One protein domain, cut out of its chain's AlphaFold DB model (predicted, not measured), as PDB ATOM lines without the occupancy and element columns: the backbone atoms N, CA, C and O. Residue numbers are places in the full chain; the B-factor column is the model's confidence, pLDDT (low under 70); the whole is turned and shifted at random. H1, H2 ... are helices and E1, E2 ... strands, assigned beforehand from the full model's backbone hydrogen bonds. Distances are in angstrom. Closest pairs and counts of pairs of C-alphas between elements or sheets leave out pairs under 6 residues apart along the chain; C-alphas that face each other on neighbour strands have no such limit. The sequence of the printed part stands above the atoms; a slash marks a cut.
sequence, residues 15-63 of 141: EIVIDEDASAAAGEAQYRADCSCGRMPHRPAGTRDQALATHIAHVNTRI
ATOM      1  N   GLU A  15     -27.866 -47.647  41.225       88.31
ATOM      2  CA  GLU A  15     -29.084 -47.460  40.444       88.31
ATOM      3  C   GLU A  15     -28.820 -47.947  39.015       88.31
ATOM      4  O   GLU A  15     -27.841 -47.543  38.393       88.31
ATOM      5  N   ILE A  16     -29.645 -48.865  38.504       88.00
ATOM      6  CA  ILE A  16     -29.567 -49.318  37.107       88.00
ATOM      7  C   ILE A  16     -30.802 -48.801  36.384       88.00
ATOM      8  O   ILE A  16     -31.921 -49.172  36.735       88.00
ATOM      9  N   VAL A  17     -30.577 -48.000  35.346       89.06
ATOM     10  CA  VAL A  17     -31.622 -47.392  34.519       89.06
ATOM     11  C   VAL A  17     -31.501 -47.927  33.094       89.06
ATOM     12  O   VAL A  17     -30.393 -48.161  32.606       89.06
ATOM     13  N   ILE A  18     -32.634 -48.149  32.431       89.69
ATOM     14  CA  ILE A  18     -32.668 -48.468  31.001       89.69
ATOM     15  C   ILE A  18     -32.529 -47.156  30.233       89.69
ATOM     16  O   ILE A  18     -33.285 -46.219  30.464       89.69
ATOM     17  N   ASP A  19     -31.554 -47.086  29.334       90.06
ATOM     18  CA  ASP A  19     -31.400 -45.949  28.435       90.06
ATOM     19  C   ASP A  19     -32.286 -46.171  27.210       90.06
ATOM     20  O   ASP A  19     -31.980 -47.015  26.366       90.06
ATOM     21  N   GLU A  20     -33.401 -45.446  27.139       89.62
ATOM     22  CA  GLU A  20     -34.390 -45.577  26.068       89.62
ATOM     23  C   GLU A  20     -33.815 -45.218  24.690       89.62
ATOM     24  O   GLU A  20     -34.067 -45.943  23.726       89.62
ATOM     25  N   ASP A  21     -32.976 -44.183  24.599       89.25
ATOM     26  CA  ASP A  21     -32.373 -43.736  23.338       89.25
ATOM     27  C   ASP A  21     -31.361 -44.764  22.823       89.25
ATOM     28  O   ASP A  21     -31.375 -45.153  21.651       89.25
ATOM     29  N   ALA A  22     -30.496 -45.254  23.714       87.44
ATOM     30  CA  ALA A  22     -29.544 -46.303  23.370       87.44
ATOM     31  C   ALA A  22     -30.252 -47.627  23.058       87.44
ATOM     32  O   ALA A  22     -29.817 -48.358  22.168       87.44
ATOM     33  N   SER A  23     -31.359 -47.917  23.747       91.19
ATOM     34  CA  SER A  23     -32.160 -49.113  23.485       91.19
ATOM     35  C   SER A  23     -32.828 -49.054  22.114       91.19
ATOM     36  O   SER A  23     -32.803 -50.033  21.368       91.19
ATOM     37  N   ALA A  24     -33.374 -47.894  21.744       91.19
ATOM     38  CA  ALA A  24     -33.962 -47.667  20.430       91.19
ATOM     39  C   ALA A  24     -32.917 -47.784  19.309       91.19
ATOM     40  O   ALA A  24     -33.192 -48.391  18.275       91.19
ATOM     41  N   ALA A  25     -31.707 -47.259  19.525       90.62
ATOM     42  CA  ALA A  25     -30.615 -47.343  18.557       90.62
ATOM     43  C   ALA A  25     -30.052 -48.768  18.396       90.62
ATOM     44  O   ALA A  25     -29.671 -49.154  17.291       90.62
ATOM     45  N   ALA A  26     -29.991 -49.547  19.480       88.81
ATOM     46  CA  ALA A  26     -29.455 -50.908  19.470       88.81
ATOM     47  C   ALA A  26     -30.492 -51.980  19.084       88.81
ATOM     48  O   ALA A  26     -30.114 -53.091  18.719       88.81
ATOM     49  N   GLY A  27     -31.791 -51.670  19.170       91.81
ATOM     50  CA  GLY A  27     -32.872 -52.640  18.964       91.81
ATOM     51  C   GLY A  27     -33.038 -53.644  20.113       91.81
ATOM     52  O   GLY A  27     -33.765 -54.626  19.974       91.81
ATOM     53  N   GLU A  28     -32.383 -53.407  21.248       92.12
ATOM     54  CA  GLU A  28     -32.431 -54.232  22.455       92.12
ATOM     55  C   GLU A  28     -32.264 -53.353  23.702       92.12
ATOM     56  O   GLU A  28     -31.747 -52.243  23.610       92.12
ATOM     57  N   ALA A  29     -32.683 -53.833  24.877       91.12
ATOM     58  CA  ALA A  29     -32.585 -53.057  26.112       91.12
ATOM     59  C   ALA A  29     -31.121 -52.784  26.502       91.12
ATOM     60  O   ALA A  29     -30.366 -53.711  26.805       91.12
ATOM     61  N   GLN A  30     -30.758 -51.505  26.560       94.38
ATOM     62  CA  GLN A  30     -29.459 -51.014  27.003       94.38
ATOM     63  C   GLN A  30     -29.577 -50.395  28.397       94.38
ATOM     64  O   GLN A  30     -30.535 -49.695  28.716       94.38
ATOM     65  N   TYR A  31     -28.583 -50.647  29.239       92.06
ATOM     66  CA  TYR A  31     -28.576 -50.292  30.652       92.06
ATOM     67  C   TYR A  31     -27.421 -49.346  30.958       92.06
ATOM     68  O   TYR A  31     -26.301 -49.511  30.466       92.06
ATOM     69  N   ARG A  32     -27.676 -48.387  31.845       90.00
ATOM     70  CA  ARG A  32     -26.658 -47.554  32.485       90.00
ATOM     71  C   ARG A  32     -26.709 -47.757  33.984       90.00
ATOM     72  O   ARG A  32     -27.775 -47.963  34.558       90.00
ATOM     73  N   ALA A  33     -25.541 -47.695  34.606       90.56
ATOM     74  CA  ALA A  33     -25.447 -47.639  36.050       90.56
ATOM     75  C   ALA A  33     -25.139 -46.213  36.487       90.56
ATOM     76  O   ALA A  33     -24.272 -45.558  35.905       90.56
ATOM     77  N   ASP A  34     -25.821 -45.790  37.539       88.12
ATOM     78  CA  ASP A  34     -25.505 -44.604  38.308       88.12
ATOM     79  C   ASP A  34     -25.131 -45.001  39.743       88.12
ATOM     80  O   ASP A  34     -25.306 -46.143  40.195       88.12
ATOM     81  N   CYS A  35     -24.533 -44.058  40.453       85.94
ATOM     82  CA  CYS A  35     -24.146 -44.199  41.837       85.94
ATOM     83  C   CYS A  35     -24.695 -43.017  42.627       85.94
ATOM     84  O   CYS A  35     -24.468 -41.869  42.248       85.94
ATOM     85  N   SER A  36     -25.290 -43.277  43.795       84.81
ATOM     86  CA  SER A  36     -25.820 -42.231  44.689       84.81
ATOM     87  C   SER A  36     -24.807 -41.150  45.089       84.81
ATOM     88  O   SER A  36     -25.188 -40.101  45.603       84.81
ATOM     89  N   CYS A  37     -23.509 -41.371  44.865       81.12
ATOM     90  CA  CYS A  37     -22.489 -40.350  45.074       81.12
ATOM     91  C   CYS A  37     -22.515 -39.215  44.026       81.12
ATOM     92  O   CYS A  37     -21.810 -38.221  44.212       81.12
ATOM     93  N   GLY A  38     -23.258 -39.363  42.919       83.62
ATOM     94  CA  GLY A  38     -23.436 -38.356  41.861       83.62
ATOM     95  C   GLY A  38     -22.170 -38.022  41.063       83.62
ATOM     96  O   GLY A  38     -22.120 -37.025  40.350       83.62
ATOM     97  N   ARG A  39     -21.100 -38.811  41.218       81.81
ATOM     98  CA  ARG A  39     -19.781 -38.572  40.599       81.81
ATOM     99  C   ARG A  39     -19.363 -39.698  39.663       81.81
ATOM    100  O   ARG A  39     -18.165 -39.865  39.405       81.81
ATOM    101  N   MET A  40     -20.315 -40.520  39.231       84.75
ATOM    102  CA  MET A  40     -20.039 -41.608  38.311       84.75
ATOM    103  C   MET A  40     -19.748 -41.026  36.918       84.75
ATOM    104  O   MET A  40     -20.516 -40.198  36.430       84.75
ATOM    105  N   PRO A  41     -18.620 -41.385  36.277       81.44
ATOM    106  CA  PRO A  41     -18.328 -40.920  34.928       81.44
ATOM    107  C   PRO A  41     -19.401 -41.404  33.955       81.44
ATOM    108  O   PRO A  41     -19.742 -42.587  33.955       81.44
ATOM    109  N   HIS A  42     -19.873 -40.512  33.088       80.69
ATOM    110  CA  HIS A  42     -20.822 -40.878  32.047       80.69
ATOM    111  C   HIS A  42     -20.168 -41.875  31.079       80.69
ATOM    112  O   HIS A  42     -19.150 -41.580  30.450       80.69
ATOM    113  N   ARG A  43     -20.732 -43.080  30.999       80.69
ATOM    114  CA  ARG A  43     -20.282 -44.182  30.140       80.69
ATOM    115  C   ARG A  43     -21.423 -44.578  29.197       80.69
ATOM    116  O   ARG A  43     -22.584 -44.369  29.563       80.69
ATOM    117  N   PRO A  44     -21.112 -45.102  27.998       82.38
ATOM    118  CA  PRO A  44     -22.135 -45.564  27.066       82.38
ATOM    119  C   PRO A  44     -22.985 -46.666  27.706       82.38
ATOM    120  O   PRO A  44     -22.472 -47.460  28.499       82.38
ATOM    121  N   ALA A  45     -24.278 -46.679  27.376       86.88
ATOM    122  CA  ALA A  45     -25.175 -47.751  27.784       86.88
ATOM    123  C   ALA A  45     -24.721 -49.076  27.162       86.88
ATOM    124  O   ALA A  45     -24.151 -49.096  26.068       86.88
ATOM    125  N   GLY A  46     -24.936 -50.162  27.893       92.12
ATOM    126  CA  GLY A  46     -24.485 -51.488  27.503       92.12
ATOM    127  C   GLY A  46     -25.395 -52.570  28.056       92.12
ATOM    128  O   GLY A  46     -26.509 -52.315  28.516       92.12
ATOM    129  N   THR A  47     -24.896 -53.798  28.105       92.81
ATOM    130  CA  THR A  47     -25.631 -54.871  28.777       92.81
ATOM    131  C   THR A  47     -25.753 -54.595  30.278       92.81
ATOM    132  O   THR A  47     -24.968 -53.849  30.874       92.81
ATOM    133  N   ARG A  48     -26.716 -55.245  30.935       89.38
ATOM    134  CA  ARG A  48     -26.890 -55.135  32.390       89.38
ATOM    135  C   ARG A  48     -25.606 -55.472  33.163       89.38
ATOM    136  O   ARG A  48     -25.279 -54.789  34.134       89.38
ATOM    137  N   ASP A  49     -24.859 -56.476  32.710       89.31
ATOM    138  CA  ASP A  49     -23.590 -56.877  33.326       89.31
ATOM    139  C   ASP A  49     -22.493 -55.827  33.119       89.31
ATOM    140  O   ASP A  49     -21.704 -55.568  34.028       89.31
ATOM    141  N   GLN A  50     -22.462 -55.166  31.957       89.69
ATOM    142  CA  GLN A  50     -21.538 -54.059  31.698       89.69
ATOM    143  C   GLN A  50     -21.851 -52.841  32.575       89.69
ATOM    144  O   GLN A  50     -20.930 -52.228  33.125       89.69
ATOM    145  N   ALA A  51     -23.134 -52.512  32.758       89.50
ATOM    146  CA  ALA A  51     -23.563 -51.455  33.670       89.50
ATOM    147  C   ALA A  51     -23.104 -51.758  35.108       89.50
ATOM    148  O   ALA A  51     -22.462 -50.924  35.752       89.50
ATOM    149  N   LEU A  52     -23.324 -52.990  35.580       88.81
ATOM    150  CA  LEU A  52     -22.879 -53.431  36.901       88.81
ATOM    151  C   LEU A  52     -21.350 -53.377  37.051       88.81
ATOM    152  O   LEU A  52     -20.846 -52.826  38.031       88.81
ATOM    153  N   ALA A  53     -20.602 -53.900  36.079       88.38
ATOM    154  CA  ALA A  53     -19.141 -53.871  36.091       88.38
ATOM    155  C   ALA A  53     -18.598 -52.434  36.147       88.38
ATOM    156  O   ALA A  53     -17.627 -52.158  36.851       88.38
ATOM    157  N   THR A  54     -19.260 -51.502  35.458       89.06
ATOM    158  CA  THR A  54     -18.906 -50.077  35.472       89.06
ATOM    159  C   THR A  54     -19.130 -49.459  36.853       89.06
ATOM    160  O   THR A  54     -18.266 -48.726  37.338       89.06
ATOM    161  N   HIS A  55     -20.237 -49.787  37.524       87.81
ATOM    162  CA  HIS A  55     -20.481 -49.338  38.894       87.81
ATOM    163  C   HIS A  55     -19.442 -49.895  39.871       87.81
ATOM    164  O   HIS A  55     -18.856 -49.139  40.639       87.81
ATOM    165  N   ILE A  56     -19.139 -51.194  39.798       85.31
ATOM    166  CA  ILE A  56     -18.117 -51.828  40.644       85.31
ATOM    167  C   ILE A  56     -16.751 -51.168  40.426       85.31
ATOM    168  O   ILE A  56     -16.064 -50.827  41.388       85.31
ATOM    169  N   ALA A  57     -16.364 -50.933  39.169       85.75
ATOM    170  CA  ALA A  57     -15.123 -50.236  38.850       85.75
ATOM    171  C   ALA A  57     -15.098 -48.826  39.453       85.75
ATOM    172  O   ALA A  57     -14.096 -48.434  40.045       85.75
ATOM    173  N   HIS A  58     -16.200 -48.076  39.356       86.69
ATOM    174  CA  HIS A  58     -16.320 -46.760  39.977       86.69
ATOM    175  C   HIS A  58     -16.151 -46.830  41.501       86.69
ATOM    176  O   HIS A  58     -15.322 -46.113  42.063       86.69
ATOM    177  N   VAL A  59     -16.887 -47.716  42.170       83.38
ATOM    178  CA  VAL A  59     -16.819 -47.900  43.623       83.38
ATOM    179  C   VAL A  59     -15.398 -48.240  44.066       83.38
ATOM    180  O   VAL A  59     -14.883 -47.592  44.970       83.38
ATOM    181  N   ASN A  60     -14.716 -49.149  43.370       77.62
ATOM    182  CA  ASN A  60     -13.334 -49.538  43.670       77.62
ATOM    183  C   ASN A  60     -12.318 -48.387  43.538       77.62
ATOM    184  O   ASN A  60     -11.234 -48.455  44.110       77.62
ATOM    185  N   THR A  61     -12.640 -47.327  42.785       76.75
ATOM    186  CA  THR A  61     -11.800 -46.114  42.734       76.75
ATOM    187  C   THR A  61     -12.077 -45.141  43.881       76.75
ATOM    188  O   THR A  61     -11.236 -44.297  44.186       76.75
ATOM    189  N   ARG A  62     -13.265 -45.207  44.493       76.25
ATOM    190  CA  ARG A  62     -13.731 -44.266  45.527       76.25
ATOM    191  C   ARG A  62     -13.537 -44.809  46.928       76.25
ATOM    192  O   ARG A  62     -13.033 -44.108  47.802       76.25
ATOM    193  N   ILE A  63     -13.897 -46.065  47.111       67.44
ATOM    194  CA  ILE A  63     -13.569 -46.852  48.279       67.44
ATOM    195  C   ILE A  63     -12.192 -47.397  47.961       67.44
ATOM    196  O   ILE A  63     -12.056 -48.355  47.204       67.44
TER     197      ILE A  63
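What this domain is: This is residues 15 to 63 of the 141 residues of an uncharacterized protein of Streptomyces sp. CdTB01 (UniProt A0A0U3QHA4). A two-stranded antiparallel ribbon, E1 and E2, has the short helix H1 at one end, where it joins the strands, and the longer helix H2 packs along E2. Between E2 and H2, residues 36 to 47 fold back as a long stretch with no named element. The printed part has 49 residues, with two named helices and two named strands in the order E1, H1, E2, H2; the class is mixed, helices and strands. It is compact, with a radius of gyration of the C-alphas of 10.9 A and spans of 36 by 18 by 14 A.

How they stand to each other: E1, residues 15 to 19, and E2, residues 30 to 35, are antiparallel neighbours, with 148 degrees between their directions. N 17 and O 32 are 2.9 A apart, and N 34 and O 15 are 2.8 A apart, both within hydrogen-bond range. H1, residues 20 to 26, comes closest to E2 at the C-alphas of Ser 23 and Gln 30, 4.8 A apart. H2, residues 48 to 62, comes closest to E2 at the C-alphas of Ala 33 and Ala 51, 4.9 A apart. The closest C-alphas of E1 and H2 are those of Ile 16 and Ala 51, 7.2 A apart. H1 and H2 are apart. In H1 and H2 every O i to N i+4 pair is within hydrogen-bond range.

Where its parts are: E1 begins at C-alpha 15, (-29.084, -47.460, 40.444), and is 12.3 A long. H1 is 9.8 A long and E2 17.2 A. H2 is 21.5 A long and ends at C-alpha 62, (-13.731, -44.266, 45.527).

The domain as a whole: The two C-alphas farthest apart, those of Gly 27 and Ile 63, are 35.6 A apart. The printed part has no cut. The links E1 to H1 and H1 to E2 are tight; the link E2 to H2, with 12 residues, is long. The mean pLDDT of the printed part is 86.8, and residue 63 is under 70.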